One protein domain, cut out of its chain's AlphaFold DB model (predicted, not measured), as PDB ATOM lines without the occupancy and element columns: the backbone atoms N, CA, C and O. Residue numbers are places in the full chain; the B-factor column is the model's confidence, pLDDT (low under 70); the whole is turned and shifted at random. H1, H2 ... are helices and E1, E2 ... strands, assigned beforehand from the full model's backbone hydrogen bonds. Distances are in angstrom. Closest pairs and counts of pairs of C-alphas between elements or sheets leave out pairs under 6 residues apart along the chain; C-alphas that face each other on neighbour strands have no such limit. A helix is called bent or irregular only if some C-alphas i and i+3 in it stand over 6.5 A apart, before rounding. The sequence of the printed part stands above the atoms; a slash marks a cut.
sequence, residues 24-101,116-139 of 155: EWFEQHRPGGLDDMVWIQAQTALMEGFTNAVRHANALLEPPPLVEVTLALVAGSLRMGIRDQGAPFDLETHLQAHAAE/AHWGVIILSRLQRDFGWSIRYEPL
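What this domain is: This is residues 24 to 101 and 116 to 139 of the 155 residues of the protein "Sigma-B activity negative regulator" of Cyanobium sp (UniProt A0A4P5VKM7). One long helix, H2, lies over one face of the strand hairpin E1 and E2, mostly over E2, with helix H4 side by side with it; the other face of the hairpin is bare. Strand E3 runs near E2 but pairs with no named strand, H3 packs on H4, and the short H1 lies beyond H2 at the other end from H3. The printed part has 102 residues with four named helices and three named strands, in the order H1, H2, E1, E2, H3, H4, E3; the sheet is E1 - E2, antiparallel, and the class is mixed, helices and strands. It is compact, with a radius of gyration of the C-alphas of 14.0 A and spans of 40 by 35 by 22 A.

How they stand to each other: Begin at H1, residues 24 to 28, and H2, residues 36 to 57: they are close but not clearly touching, the closest C-alphas being those of Phe 26 and Gln 43, 7.8 A apart. Go on to E1, residues 67 to 74, and E2, residues 77 to 84, a hairpin of antiparallel strands at 164 degrees; look at N 70 and O 81, 2.9 A, and N 79 and O 72, 2.8 A, both within hydrogen-bond range. The closest C-alphas of H2 and E2 are those of Ala 53 and Asp 84, 5.6 A apart. Next come H3, residues 91 to 99, and, after the cut, H4, residues 116 to 130. These two touch at Leu 95 and Ser 124, their closest C-alphas, 5.2 A apart; they run the same way at a steep tilt of 69.5 degrees, only just short of about perpendicular. H4 touches H2, closest at the C-alphas of Gly 119 and Glu 48, 5.2 A, at a shallow tilt of 28 degrees, opposite ways. Last is E3, residues 133 to 138; its closest C-alpha pair with H3 is Tyr 136 and Leu 91, 6.1 A. E2 and E3 are near each other, while E1 and E3 are apart. In H1, H2 and H3 every O i to N i+4 pair is within hydrogen-bond range; in H4 it is 10 of 11.

Where its parts are: Find C-alpha 24 at (127.484, 264.128, 334.219), where H1 begins. H2 runs 30.1 A from C-alpha 36 at (117.116, 252.073, 330.787); it is neither bent nor irregular, but only just: C-alphas 54 and 57 are 6.2 A apart. E1 measures 21.8 A, E2 22.9 A and H3 12.2 A. H4, 22.2 A, is only just irregular, with C-alphas 116 and 119 6.8 A apart. E3 runs 16.7 A to C-alpha 138 at (143.102, 253.603, 313.591).

The domain as a whole: The C-alphas farthest apart are those of Gly 33 and Glu 62, 41.3 A. Residues 102 to 115 are not printed, and C-alphas 101 and 116 stand 16.8 A apart across this cut, in the link from H3 to H4. Of the links that are printed whole, E1 to E2 and H4 to E3 are tight, the others short. The mean pLDDT of the printed part is 90.5; look for values under 70 at residues 99 to 101 and residue 116.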
ATOM      1  N   GLU A  24     128.413 262.998 334.152       98.12
ATOM      2  CA  GLU A  24     127.484 264.128 334.219       98.12
ATOM      3  C   GLU A  24     127.116 264.633 332.818       98.12
ATOM      4  O   GLU A  24     125.933 264.814 332.516       98.12
ATOM      5  N   TRP A  25     128.110 264.815 331.944       98.25
ATOM      6  CA  TRP A  25     127.871 265.162 330.547       98.25
ATOM      7  C   TRP A  25     127.024 264.092 329.855       98.25
ATOM      8  O   TRP A  25     126.052 264.427 329.185       98.25
ATOM      9  N   PHE A  26     127.333 262.813 330.055       97.50
ATOM     10  CA  PHE A  26     126.610 261.716 329.426       97.50
ATOM     11  C   PHE A  26     125.126 261.701 329.821       97.50
ATOM     12  O   PHE A  26     124.260 261.680 328.950       97.50
ATOM     13  N   GLU A  27     124.814 261.825 331.115       96.69
ATOM     14  CA  GLU A  27     123.436 261.906 331.623       96.69
ATOM     15  C   GLU A  27     122.653 263.094 331.051       96.69
ATOM     16  O   GLU A  27     121.479 262.958 330.700       96.69
ATOM     17  N   GLN A  28     123.296 264.252 330.878       96.75
ATOM     18  CA  GLN A  28     122.662 265.426 330.265       96.75
ATOM     19  C   GLN A  28     122.308 265.220 328.785       96.75
ATOM     20  O   GLN A  28     121.409 265.891 328.274       96.75
ATOM     21  N   HIS A  29     122.989 264.294 328.106       95.75
ATOM     22  CA  HIS A  29     122.809 264.007 326.683       95.75
ATOM     23  C   HIS A  29     122.080 262.683 326.426       95.75
ATOM     24  O   HIS A  29     122.035 262.222 325.284       95.75
ATOM     25  N   ARG A  30     121.465 262.082 327.457       94.00
ATOM     26  CA  ARG A  30     120.676 260.855 327.316       94.00
ATOM     27  C   ARG A  30     119.584 261.017 326.246       94.00
ATOM     28  O   ARG A  30     118.679 261.839 326.423       94.00
ATOM     29  N   PRO A  31     119.588 260.206 325.168       90.06
ATOM     30  CA  PRO A  31     118.520 260.249 324.179       90.06
ATOM     31  C   PRO A  31     117.175 259.855 324.795       90.06
ATOM     32  O   PRO A  31     117.057 258.863 325.518       90.06
ATOM     33  N   GLY A  32     116.137 260.634 324.494       88.06
ATOM     34  CA  GLY A  32     114.781 260.338 324.948       88.06
ATOM     35  C   GLY A  32     114.256 259.032 324.348       88.06
ATOM     36  O   GLY A  32     114.440 258.775 323.162       88.06
ATOM     37  N   GLY A  33     113.577 258.223 325.163       85.25
ATOM     38  CA  GLY A  33     112.979 256.958 324.723       85.25
ATOM     39  C   GLY A  33     113.955 255.783 324.612       85.25
ATOM     40  O   GLY A  33     113.527 254.699 324.231       85.25
ATOM     41  N   LEU A  34     115.232 255.972 324.963       88.75
ATOM     42  CA  LEU A  34     116.187 254.873 325.073       88.75
ATOM     43  C   LEU A  34     115.885 254.019 326.312       88.75
ATOM     44  O   LEU A  34     115.691 254.561 327.405       88.75
ATOM     45  N   ASP A  35     115.905 252.701 326.133       91.44
ATOM     46  CA  ASP A  35     115.745 251.725 327.206       91.44
ATOM     47  C   ASP A  35     116.761 251.945 328.347       91.44
ATOM     48  O   ASP A  35     117.942 252.220 328.112       91.44
ATOM     49  N   ASP A  36     116.291 251.843 329.593       93.56
ATOM     50  CA  ASP A  36     117.116 252.073 330.787       93.56
ATOM     51  C   ASP A  36     118.278 251.073 330.886       93.56
ATOM     52  O   ASP A  36     119.370 251.443 331.318       93.56
ATOM     53  N   MET A  37     118.074 249.818 330.472       94.69
ATOM     54  CA  MET A  37     119.122 248.802 330.506       94.69
ATOM     55  C   MET A  37     120.205 249.104 329.470       94.69
ATOM     56  O   MET A  37     121.390 249.050 329.799       94.69
ATOM     57  N   VAL A  38     119.812 249.493 328.251       94.44
ATOM     58  CA  VAL A  38     120.763 249.945 327.219       94.44
ATOM     59  C   VAL A  38     121.549 251.161 327.710       94.44
ATOM     60  O   VAL A  38     122.759 251.232 327.509       94.44
ATOM     61  N   TRP A  39     120.904 252.092 328.416       95.62
ATOM     62  CA  TRP A  39     121.584 253.255 328.986       95.62
ATOM     63  C   TRP A  39     122.624 252.891 330.057       95.62
ATOM     64  O   TRP A  39     123.744 253.397 330.027       95.62
ATOM     65  N   ILE A  40     122.299 251.979 330.979       96.25
ATOM     66  CA  ILE A  40     123.236 251.507 332.017       96.25
ATOM     67  C   ILE A  40     124.434 250.777 331.390       96.25
ATOM     68  O   ILE A  40     125.585 250.975 331.796       96.25
ATOM     69  N   GLN A  41     124.182 249.946 330.376       97.12
ATOM     70  CA  GLN A  41     125.237 249.281 329.609       97.12
ATOM     71  C   GLN A  41     126.139 250.299 328.910       97.12
ATOM     72  O   GLN A  41     127.360 250.161 328.952       97.12
ATOM     73  N   ALA A  42     125.550 251.350 328.336       97.00
ATOM     74  CA  ALA A  42     126.289 252.419 327.683       97.00
ATOM     75  C   ALA A  42     127.220 253.153 328.656       97.00
ATOM     76  O   ALA A  42     128.388 253.349 328.337       97.00
ATOM     77  N   GLN A  43     126.746 253.477 329.865       97.25
ATOM     78  CA  GLN A  43     127.585 254.074 330.913       97.25
ATOM     79  C   GLN A  43     128.780 253.184 331.257       97.25
ATOM     80  O   GLN A  43     129.904 253.665 331.371       97.25
ATOM     81  N   THR A  44     128.545 251.876 331.374       96.00
ATOM     82  CA  THR A  44     129.604 250.903 331.667       96.00
ATOM     83  C   THR A  44     130.629 250.855 330.532       96.00
ATOM     84  O   THR A  44     131.826 250.981 330.777       96.00
ATOM     85  N   ALA A  45     130.173 250.743 329.281       96.69
ATOM     86  CA  ALA A  45     131.044 250.725 328.105       96.69
ATOM     87  C   ALA A  45     131.872 252.015 327.983       96.69
ATOM     88  O   ALA A  45     133.069 251.967 327.696       96.69
ATOM     89  N   LEU A  46     131.237 253.161 328.242       97.81
ATOM     90  CA  LEU A  46     131.863 254.475 328.216       97.81
ATOM     91  C   LEU A  46     132.953 254.603 329.283       97.81
ATOM     92  O   LEU A  46     134.056 255.053 328.976       97.81
ATOM     93  N   MET A  47     132.673 254.182 330.520       96.12
ATOM     94  CA  MET A  47     133.649 254.216 331.614       96.12
ATOM     95  C   MET A  47     134.871 253.345 331.322       96.12
ATOM     96  O   MET A  47     135.999 253.794 331.538       96.12
ATOM     97  N   GLU A  48     134.665 252.129 330.816       94.69
ATOM     98  CA  GLU A  48     135.765 251.223 330.474       94.69
ATOM     99  C   GLU A  48     136.589 251.757 329.301       94.69
ATOM    100  O   GLU A  48     137.817 251.822 329.373       94.69
ATOM    101  N   GLY A  49     135.927 252.220 328.240       95.25
ATOM    102  CA  GLY A  49     136.607 252.803 327.089       95.25
ATOM    103  C   GLY A  49     137.406 254.062 327.444       95.25
ATOM    104  O   GLY A  49     138.558 254.201 327.032       95.25
ATOM    105  N   PHE A  50     136.850 254.940 328.282       96.56
ATOM    106  CA  PHE A  50     137.546 256.131 328.771       96.56
ATOM    107  C   PHE A  50     138.735 255.771 329.667       96.56
ATOM    108  O   PHE A  50     139.831 256.311 329.510       96.56
ATOM    109  N   THR A  51     138.546 254.825 330.588       93.81
ATOM    110  CA  THR A  51     139.620 254.337 331.461       93.81
ATOM    111  C   THR A  51     140.761 253.746 330.638       93.81
ATOM    112  O   THR A  51     141.922 254.033 330.930       93.81
ATOM    113  N   ASN A  52     140.450 253.005 329.571       91.25
ATOM    114  CA  ASN A  52     141.450 252.466 328.655       91.25
ATOM    115  C   ASN A  52     142.210 253.565 327.908       91.25
ATOM    116  O   ASN A  52     143.442 253.519 327.842       91.25
ATOM    117  N   ALA A  53     141.506 254.586 327.413       94.06
ATOM    118  CA  ALA A  53     142.140 255.731 326.770       94.06
ATOM    119  C   ALA A  53     143.130 256.432 327.720       94.06
ATOM    120  O   ALA A  53     144.278 256.681 327.352       94.06
ATOM    121  N   VAL A  54     142.730 256.680 328.971       93.81
ATOM    122  CA  VAL A  54     143.559 257.377 329.968       93.81
ATOM    123  C   VAL A  54     144.726 256.524 330.471       93.81
ATOM    124  O   VAL A  54     145.858 257.003 330.533       93.81
ATOM    125  N   ARG A  55     144.465 255.276 330.876       89.94
ATOM    126  CA  ARG A  55     145.458 254.418 331.547       89.94
ATOM    127  C   ARG A  55     146.418 253.728 330.593       89.94
ATOM    128  O   ARG A  55     147.520 253.384 331.016       89.94
ATOM    129  N   HIS A  56     145.999 253.486 329.355       88.25
ATOM    130  CA  HIS A  56     146.772 252.690 328.409       88.25
ATOM    131  C   HIS A  56     147.185 253.514 327.198       88.25
ATOM    132  O   HIS A  56     148.381 253.695 326.978       88.25
ATOM    133  N   ALA A  57     146.225 254.053 326.446       89.38
ATOM    134  CA  ALA A  57     146.525 254.697 325.172       89.38
ATOM    135  C   ALA A  57     147.343 255.989 325.344       89.38
ATOM    136  O   ALA A  57     148.404 256.151 324.743       89.38
ATOM    137  N   ASN A  58     146.892 256.883 326.223       91.38
ATOM    138  CA  ASN A  58     147.489 258.205 326.404       91.38
ATOM    139  C   ASN A  58     148.588 258.248 327.479       91.38
ATOM    140  O   ASN A  58     149.265 259.266 327.612       91.38
ATOM    141  N   ALA A  59     148.785 257.172 328.247       87.12
ATOM    142  CA  ALA A  59     149.607 257.180 329.461       87.12
ATOM    143  C   ALA A  59     151.093 257.514 329.237       87.12
ATOM    144  O   ALA A  59     151.765 257.955 330.166       87.12
ATOM    145  N   LEU A  60     151.609 257.298 328.024       86.06
ATOM    146  CA  LEU A  60     153.008 257.563 327.665       86.06
ATOM    147  C   LEU A  60     153.202 258.876 326.884       86.06
ATOM    148  O   LEU A  60     154.312 259.153 326.432       86.06
ATOM    149  N   LEU A  61     152.143 259.667 326.689       89.06
ATOM    150  CA  LEU A  61     152.186 260.913 325.922       89.06
ATOM    151  C   LEU A  61     152.342 262.118 326.856       89.06
ATOM    152  O   LEU A  61     151.583 262.275 327.811       89.06
ATOM    153  N   GLU A  62     153.300 262.999 326.555       89.38
ATOM    154  CA  GLU A  62     153.537 264.234 327.309       89.38
ATOM    155  C   GLU A  62     153.525 265.470 326.384       89.38
ATOM    156  O   GLU A  62     154.375 265.577 325.495       89.38
ATOM    157  N   PRO A  63     152.603 266.435 326.594       88.38
ATOM    158  CA  PRO A  63     151.482 266.377 327.538       88.38
ATOM    159  C   PRO A  63     150.423 265.339 327.109       88.38
ATOM    160  O   PRO A  63     150.274 265.095 325.909       88.38
ATOM    161  N   PRO A  64     149.660 264.756 328.055       90.69
ATOM    162  CA  PRO A  64     148.595 263.827 327.706       90.69
ATOM    163  C   PRO A  64     147.500 264.574 326.924       90.69
ATOM    164  O   PRO A  64     147.061 265.644 327.364       90.69
ATOM    165  N   PRO A  65     147.065 264.056 325.763       94.12
ATOM    166  CA  PRO A  65     146.034 264.698 324.957       94.12
ATOM    167  C   PRO A  65     144.669 264.607 325.643       94.12
ATOM    168  O   PRO A  65     144.465 263.807 326.554       94.12
ATOM    169  N   LEU A  66     143.720 265.431 325.202       96.50
ATOM    170  CA  LEU A  66     142.326 265.283 325.616       96.50
ATOM    171  C   LEU A  66     141.738 263.999 325.015       96.50
ATOM    172  O   LEU A  66     142.138 263.574 323.931       96.50
ATOM    173  N   VAL A  67     140.796 263.394 325.732       97.50
ATOM    174  CA  VAL A  67     139.984 262.283 325.229       97.50
ATOM    175  C   VAL A  67     138.697 262.877 324.678       97.50
ATOM    176  O   VAL A  67     137.929 263.490 325.421       97.50
ATOM    177  N   GLU A  68     138.477 262.714 323.381       97.81
ATOM    178  CA  GLU A  68     137.242 263.139 322.726       97.81
ATOM    179  C   GLU A  68     136.206 262.019 322.828       97.81
ATOM    180  O   GLU A  68     136.517 260.845 322.621       97.81
ATOM    181  N   VAL A  69     134.974 262.391 323.162       98.31
ATOM    182  CA  VAL A  69     133.834 261.488 323.275       98.31
ATOM    183  C   VAL A  69     132.700 262.012 322.409       98.31
ATOM    184  O   VAL A  69     132.329 263.183 322.512       98.31
ATOM    185  N   THR A  70     132.124 261.139 321.590       97.94
ATOM    186  CA  THR A  70     130.918 261.416 320.805       97.94
ATOM    187  C   THR A  70     129.769 260.516 321.242       97.94
ATOM    188  O   THR A  70     129.979 259.395 321.702       97.94
ATOM    189  N   LEU A  71     128.543 261.017 321.112       96.88
ATOM    190  CA  LEU A  71     127.301 260.321 321.420       96.88
ATOM    191  C   LEU A  71     126.255 260.677 320.366       96.88
ATOM    192  O   LEU A  71     125.935 261.844 320.170       96.88
ATOM    193  N   ALA A  72     125.671 259.676 319.725       94.19
ATOM    194  CA  ALA A  72     124.608 259.864 318.751       94.19
ATOM    195  C   ALA A  72     123.571 258.743 318.847       94.19
ATOM    196  O   ALA A  72     123.862 257.638 319.301       94.19
ATOM    197  N   LEU A  73     122.359 259.015 318.368       91.62
ATOM    198  CA  LEU A  73     121.372 257.980 318.074       91.62
ATOM    199  C   LEU A  73     121.327 257.798 316.556       91.62
ATOM    200  O   LEU A  73     120.909 258.704 315.838       91.62
ATOM    201  N   VAL A  74     121.774 256.646 316.059       89.50
ATOM    202  CA  VAL A  74     121.869 256.354 314.624       89.50
ATOM    203  C   VAL A  74     120.942 255.194 314.300       89.50
ATOM    204  O   VAL A  74     121.128 254.091 314.804       89.50
ATOM    205  N   ALA A  75     119.922 255.448 313.474       86.88
ATOM    206  CA  ALA A  75     118.915 254.448 313.102       86.88
ATOM    207  C   ALA A  75     118.305 253.710 314.319       86.88
ATOM    208  O   ALA A  75     118.100 252.500 314.285       86.88
ATOM    209  N   GLY A  76     118.055 254.436 315.416       86.19
ATOM    210  CA  GLY A  76     117.488 253.882 316.653       86.19
ATOM    211  C   GLY A  76     118.484 253.169 317.574       86.19
ATOM    212  O   GLY A  76     118.088 252.727 318.648       86.19
ATOM    213  N   SER A  77     119.762 253.090 317.196       90.88
ATOM    214  CA  SER A  77     120.829 252.501 318.015       90.88
ATOM    215  C   SER A  77     121.679 253.594 318.651       90.88
ATOM    216  O   SER A  77     122.030 254.579 317.994       90.88
ATOM    217  N   LEU A  78     122.019 253.438 319.931       94.62
ATOM    218  CA  LEU A  78     122.954 254.341 320.599       94.62
ATOM    219  C   LEU A  78     124.364 254.096 320.060       94.62
ATOM    220  O   LEU A  78     124.827 252.961 320.072       94.62
ATOM    221  N   ARG A  79     125.061 255.145 319.634       96.69
ATOM    222  CA  ARG A  79     126.446 255.085 319.170       96.69
ATOM    223  C   ARG A  79     127.309 256.022 320.001       96.69
ATOM    224  O   ARG A  79     126.960 257.188 320.164       96.69
ATOM    225  N   MET A  80     128.437 255.519 320.484       97.69
ATOM    226  CA  MET A  80     129.459 256.290 321.182       97.69
ATOM    227  C   MET A  80     130.812 256.114 320.506       97.69
ATOM    228  O   MET A  80     131.174 255.002 320.124       97.69
ATOM    229  N   GLY A  81     131.560 257.202 320.390       97.94
ATOM    230  CA  GLY A  81     132.959 257.190 319.983       97.94
ATOM    231  C   GLY A  81     133.839 257.665 321.127       97.94
ATOM    232  O   GLY A  81     133.476 258.606 321.826       97.94
ATOM    233  N   ILE A  82     134.989 257.027 321.323       98.12
ATOM    234  CA  ILE A  82     136.042 257.502 322.223       98.12
ATOM    235  C   ILE A  82     137.331 257.541 321.422       98.12
ATOM    236  O   ILE A  82     137.799 256.503 320.948       98.12
ATOM    237  N   ARG A  83     137.889 258.736 321.252       97.12
ATOM    238  CA  ARG A  83     139.122 258.934 320.502       97.12
ATOM    239  C   ARG A  83     140.303 259.111 321.445       97.12
ATOM    240  O   ARG A  83     140.290 259.971 322.328       97.12
ATOM    241  N   ASP A  84     141.342 258.326 321.202       95.25
ATOM    242  CA  ASP A  84     142.633 258.411 321.879       95.25
ATOM    243  C   ASP A  84     143.770 258.638 320.871       95.25
ATOM    244  O   ASP A  84     143.569 258.584 319.655       95.25
ATOM    245  N   GLN A  85     144.970 258.921 321.378       92.81
ATOM    246  CA  GLN A  85     146.167 259.133 320.555       92.81
ATOM    247  C   GLN A  85     147.248 258.076 320.817       92.81
ATOM    248  O   GLN A  85     148.425 258.299 320.525       92.81
ATOM    249  N   GLY A  86     146.868 256.942 321.407       87.50
ATOM    250  CA  GLY A  86     147.802 255.880 321.746       87.50
ATOM    251  C   GLY A  86     148.291 255.092 320.538       87.50
ATOM    252  O   GLY A  86     147.883 255.297 319.392       87.50
ATOM    253  N   ALA A  87     149.182 254.139 320.802       85.25
ATOM    254  CA  ALA A  87     149.530 253.143 319.798       85.25
ATOM    255  C   ALA A  87     148.308 252.256 319.488       85.25
ATOM    256  O   ALA A  87     147.572 251.914 320.418       85.25
ATOM    257  N   PRO A  88     148.108 251.837 318.224       83.94
ATOM    258  CA  PRO A  88     147.052 250.898 317.876       83.94
ATOM    259  C   PRO A  88     147.137 249.614 318.706       83.94
ATOM    260  O   PRO A  88     148.224 249.105 318.990       83.94
ATOM    261  N   PHE A  89     145.973 249.075 319.041       84.00
ATOM    262  CA  PHE A  89     145.796 247.886 319.863       84.00
ATOM    263  C   PHE A  89     144.839 246.929 319.153       84.00
ATOM    264  O   PHE A  89     143.803 247.351 318.644       84.00
ATOM    265  N   ASP A  90     145.175 245.640 319.099       86.06
ATOM    266  CA  ASP A  90     144.330 244.633 318.450       86.06
ATOM    267  C   ASP A  90     143.186 244.195 319.379       86.06
ATOM    268  O   ASP A  90     143.183 243.095 319.933       86.06
ATOM    269  N   LEU A  91     142.220 245.097 319.580       87.56
ATOM    270  CA  LEU A  91     141.079 244.855 320.460       87.56
ATOM    271  C   LEU A  91     140.293 243.610 320.038       87.56
ATOM    272  O   LEU A  91     139.861 242.854 320.902       87.56
ATOM    273  N   GLU A  92     140.136 243.373 318.736       87.00
ATOM    274  CA  GLU A  92     139.345 242.257 318.211       87.00
ATOM    275  C   GLU A  92     139.913 240.905 318.657       87.00
ATOM    276  O   GLU A  92     139.178 240.072 319.189       87.00
ATOM    277  N   THR A  93     141.231 240.706 318.537       85.62
ATOM    278  CA  THR A  93     141.886 239.477 319.016       85.62
ATOM    279  C   THR A  93     141.653 239.266 320.515       85.62
ATOM    280  O   THR A  93     141.384 238.146 320.961       85.62
ATOM    281  N   HIS A  94     141.702 240.339 321.306       85.38
ATOM    282  CA  HIS A  94     141.461 240.278 322.745       85.38
ATOM    283  C   HIS A  94     139.987 240.001 323.095       85.38
ATOM    284  O   HIS A  94     139.711 239.194 323.985       85.38
ATOM    285  N   LEU A  95     139.029 240.596 322.376       85.44
ATOM    286  CA  LEU A  95     137.597 240.322 322.551       85.44
ATOM    287  C   LEU A  95     137.263 238.860 322.223       85.44
ATOM    288  O   LEU A  95     136.517 238.223 322.969       85.44
ATOM    289  N   GLN A  96     137.856 238.314 321.156       83.06
ATOM    290  CA  GLN A  96     137.679 236.920 320.742       83.06
ATOM    291  C   GLN A  96     138.272 235.927 321.746       83.06
ATOM    292  O   GLN A  96     137.638 234.910 322.038       83.06
ATOM    293  N   ALA A  97     139.448 236.224 322.310       80.81
ATOM    294  CA  ALA A  97     140.067 235.382 323.334       80.81
ATOM    295  C   ALA A  97     139.136 235.190 324.546       80.81
ATOM    296  O   ALA A  97     138.929 234.065 324.999       80.81
ATOM    297  N   HIS A  98     138.489 236.266 325.001       73.31
ATOM    298  CA  HIS A  98     137.581 236.229 326.153       73.31
ATOM    299  C   HIS A  98     136.136 235.831 325.811       73.31
ATOM    300  O   HIS A  98     135.361 235.488 326.704       73.31
ATOM    301  N   ALA A  99     135.759 235.809 324.529       66.12
ATOM    302  CA  ALA A  99     134.468 235.272 324.102       66.12
ATOM    303  C   ALA A  99     134.377 233.748 324.321       66.12
ATOM    304  O   ALA A  99     133.281 233.233 324.552       66.12
ATOM    305  N   ALA A 100     135.515 233.044 324.272       57.28
ATOM    306  CA  ALA A 100     135.619 231.591 324.439       57.28
ATOM    307  C   ALA A 100     135.805 231.135 325.901       57.28
ATOM    308  O   ALA A 100     135.593 229.960 326.211       57.28
ATOM    309  N   GLU A 101     136.187 232.042 326.801       55.75
ATOM    310  CA  GLU A 101     136.431 231.741 328.212       55.75
ATOM    311  C   GLU A 101     135.131 231.846 329.025       55.75
ATOM    312  O   GLU A 101     134.625 232.927 329.329       55.75
ATOM    313  N   ALA A 116     144.239 245.437 334.072       57.47
ATOM    314  CA  ALA A 116     144.384 245.809 332.660       57.47
ATOM    315  C   ALA A 116     143.458 245.024 331.708       57.47
ATOM    316  O   ALA A 116     143.181 245.479 330.603       57.47
ATOM    317  N   HIS A 117     142.972 243.844 332.108       70.56
ATOM    318  CA  HIS A 117     142.138 242.995 331.250       70.56
ATOM    319  C   HIS A 117     140.648 243.067 331.595       70.56
ATOM    320  O   HIS A 117     139.816 242.635 330.798       70.56
ATOM    321  N   TRP A 118     140.288 243.632 332.752       80.62
ATOM    322  CA  TRP A 118     138.889 243.731 333.167       80.62
ATOM    323  C   TRP A 118     138.047 244.565 332.204       80.62
ATOM    324  O   TRP A 118     136.936 244.147 331.879       80.62
ATOM    325  N   GLY A 119     138.597 245.662 331.672       85.25
ATOM    326  CA  GLY A 119     137.893 246.476 330.682       85.25
ATOM    327  C   GLY A 119     137.548 245.684 329.423       85.25
ATOM    328  O   GLY A 119     136.401 245.675 328.988       85.25
ATOM    329  N   VAL A 120     138.496 244.909 328.889       87.25
ATOM    330  CA  VAL A 120     138.249 244.041 327.724       87.25
ATOM    331  C   VAL A 120     137.216 242.955 328.041       87.25
ATOM    332  O   VAL A 120     136.340 242.695 327.220       87.25
ATOM    333  N   ILE A 121     137.266 242.342 329.229       86.69
ATOM    334  CA  ILE A 121     136.280 241.332 329.650       86.69
ATOM    335  C   ILE A 121     134.871 241.936 329.716       86.69
ATOM    336  O   ILE A 121     133.909 241.308 329.269       86.69
ATOM    337  N   ILE A 122     134.732 243.148 330.257       89.88
ATOM    338  CA  ILE A 122     133.447 243.853 330.330       89.88
ATOM    339  C   ILE A 122     132.925 244.158 328.922       89.88
ATOM    340  O   ILE A 122     131.775 243.836 328.625       89.88
ATOM    341  N   LEU A 123     133.768 244.693 328.035       92.69
ATOM    342  CA  LEU A 123     133.400 244.951 326.639       92.69
ATOM    343  C   LEU A 123     133.000 243.652 325.911       92.69
ATOM    344  O   LEU A 123     131.962 243.608 325.255       92.69
ATOM    345  N   SER A 124     133.745 242.560 326.102       91.00
ATOM    346  CA  SER A 124     133.422 241.241 325.533       91.00
ATOM    347  C   SER A 124     132.055 240.727 326.005       91.00
ATOM    348  O   SER A 124     131.265 240.219 325.208       91.00
ATOM    349  N   ARG A 125     131.713 240.927 327.286       91.19
ATOM    350  CA  ARG A 125     130.380 240.598 327.826       91.19
ATOM    351  C   ARG A 125     129.280 241.460 327.218       91.19
ATOM    352  O   ARG A 125     128.231 240.926 326.874       91.19
ATOM    353  N   LEU A 126     129.506 242.762 327.040       93.94
ATOM    354  CA  LEU A 126     128.548 243.643 326.361       93.94
ATOM    355  C   LEU A 126     128.259 243.173 324.931       93.94
ATOM    356  O   LEU A 126     127.098 243.115 324.524       93.94
ATOM    357  N   GLN A 127     129.295 242.771 324.199       93.62
ATOM    358  CA  GLN A 127     129.151 242.251 322.843       93.62
ATOM    359  C   GLN A 127     128.410 240.911 322.808       93.62
ATOM    360  O   GLN A 127     127.445 240.750 322.062       93.62
ATOM    361  N   ARG A 128     128.832 239.948 323.632       91.25
ATOM    362  CA  ARG A 128     128.294 238.582 323.617       91.25
ATOM    363  C   ARG A 128     126.894 238.478 324.216       91.25
ATOM    364  O   ARG A 128     126.040 237.806 323.647       91.25
ATOM    365  N   ASP A 129     126.678 239.104 325.369       92.69
ATOM    366  CA  ASP A 129     125.493 238.864 326.200       92.69
ATOM    367  C   ASP A 129     124.385 239.896 325.931       92.69
ATOM    368  O   ASP A 129     123.212 239.622 326.184       92.69
ATOM    369  N   PHE A 130     124.743 241.068 325.392       93.00
ATOM    370  CA  PHE A 130     123.820 242.190 325.184       93.00
ATOM    371  C   PHE A 130     123.795 242.722 323.742       93.00
ATOM    372  O   PHE A 130     123.071 243.673 323.461       93.00
ATOM    373  N   GLY A 131     124.543 242.109 322.819       94.25
ATOM    374  CA  GLY A 131     124.468 242.418 321.389       94.25
ATOM    375  C   GLY A 131     125.103 243.747 320.979       94.25
ATOM    376  O   GLY A 131     124.784 244.263 319.911       94.25
ATOM    377  N   TRP A 132     125.989 244.310 321.804       96.12
ATOM    378  CA  TRP A 132     126.741 245.508 321.435       96.12
ATOM    379  C   TRP A 132     127.733 245.216 320.306       96.12
ATOM    380  O   TRP A 132     128.423 244.200 320.310       96.12
ATOM    381  N   SER A 133     127.877 246.138 319.362       95.88
ATOM    382  CA  SER A 133     128.983 246.135 318.407       95.88
ATOM    383  C   SER A 133     130.110 247.015 318.941       95.88
ATOM    384  O   SER A 133     129.911 248.205 319.175       95.88
ATOM    385  N   ILE A 134     131.307 246.449 319.085       96.12
ATOM    386  CA  ILE A 134     132.485 247.131 319.633       96.12
ATOM    387  C   ILE A 134     133.620 247.000 318.628       96.12
ATOM    388  O   ILE A 134     133.936 245.891 318.206       96.12
ATOM    389  N   ARG A 135     134.214 248.121 318.218       95.12
ATOM    390  CA  ARG A 135     135.330 248.148 317.264       95.12
ATOM    391  C   ARG A 135     136.384 249.149 317.697       95.12
ATOM    392  O   ARG A 135     136.050 250.183 318.261       95.12
ATOM    393  N   TYR A 136     137.641 248.849 317.398       95.38
ATOM    394  CA  TYR A 136     138.753 249.767 317.606       95.38
ATOM    395  C   TYR A 136     139.521 249.926 316.304       95.38
ATOM    396  O   TYR A 136     140.024 248.944 315.757       95.38
ATOM    397  N   GLU A 137     139.557 251.145 315.780       94.19
ATOM    398  CA  GLU A 137     140.038 251.410 314.427       94.19
ATOM    399  C   GLU A 137     141.032 252.586 314.432       94.19
ATOM    400  O   GLU A 137     140.756 253.613 315.058       94.19
ATOM    401  N   PRO A 138     142.187 252.477 313.747       93.75
ATOM    402  CA  PRO A 138     143.102 253.603 313.591       93.75
ATOM    403  C   PRO A 138     142.488 254.669 312.673       93.75
ATOM    404  O   PRO A 138     141.871 254.350 311.654       93.75
ATOM    405  N   LEU A 139     142.700 255.943 313.001       91.94
ATOM    406  CA  LEU A 139     142.192 257.076 312.225       91.94
ATOM    407  C   LEU A 139     143.221 257.570 311.201       91.94
ATOM    408  O   LEU A 139     144.430 257.544 311.441       91.94
TER     409      LEU A 139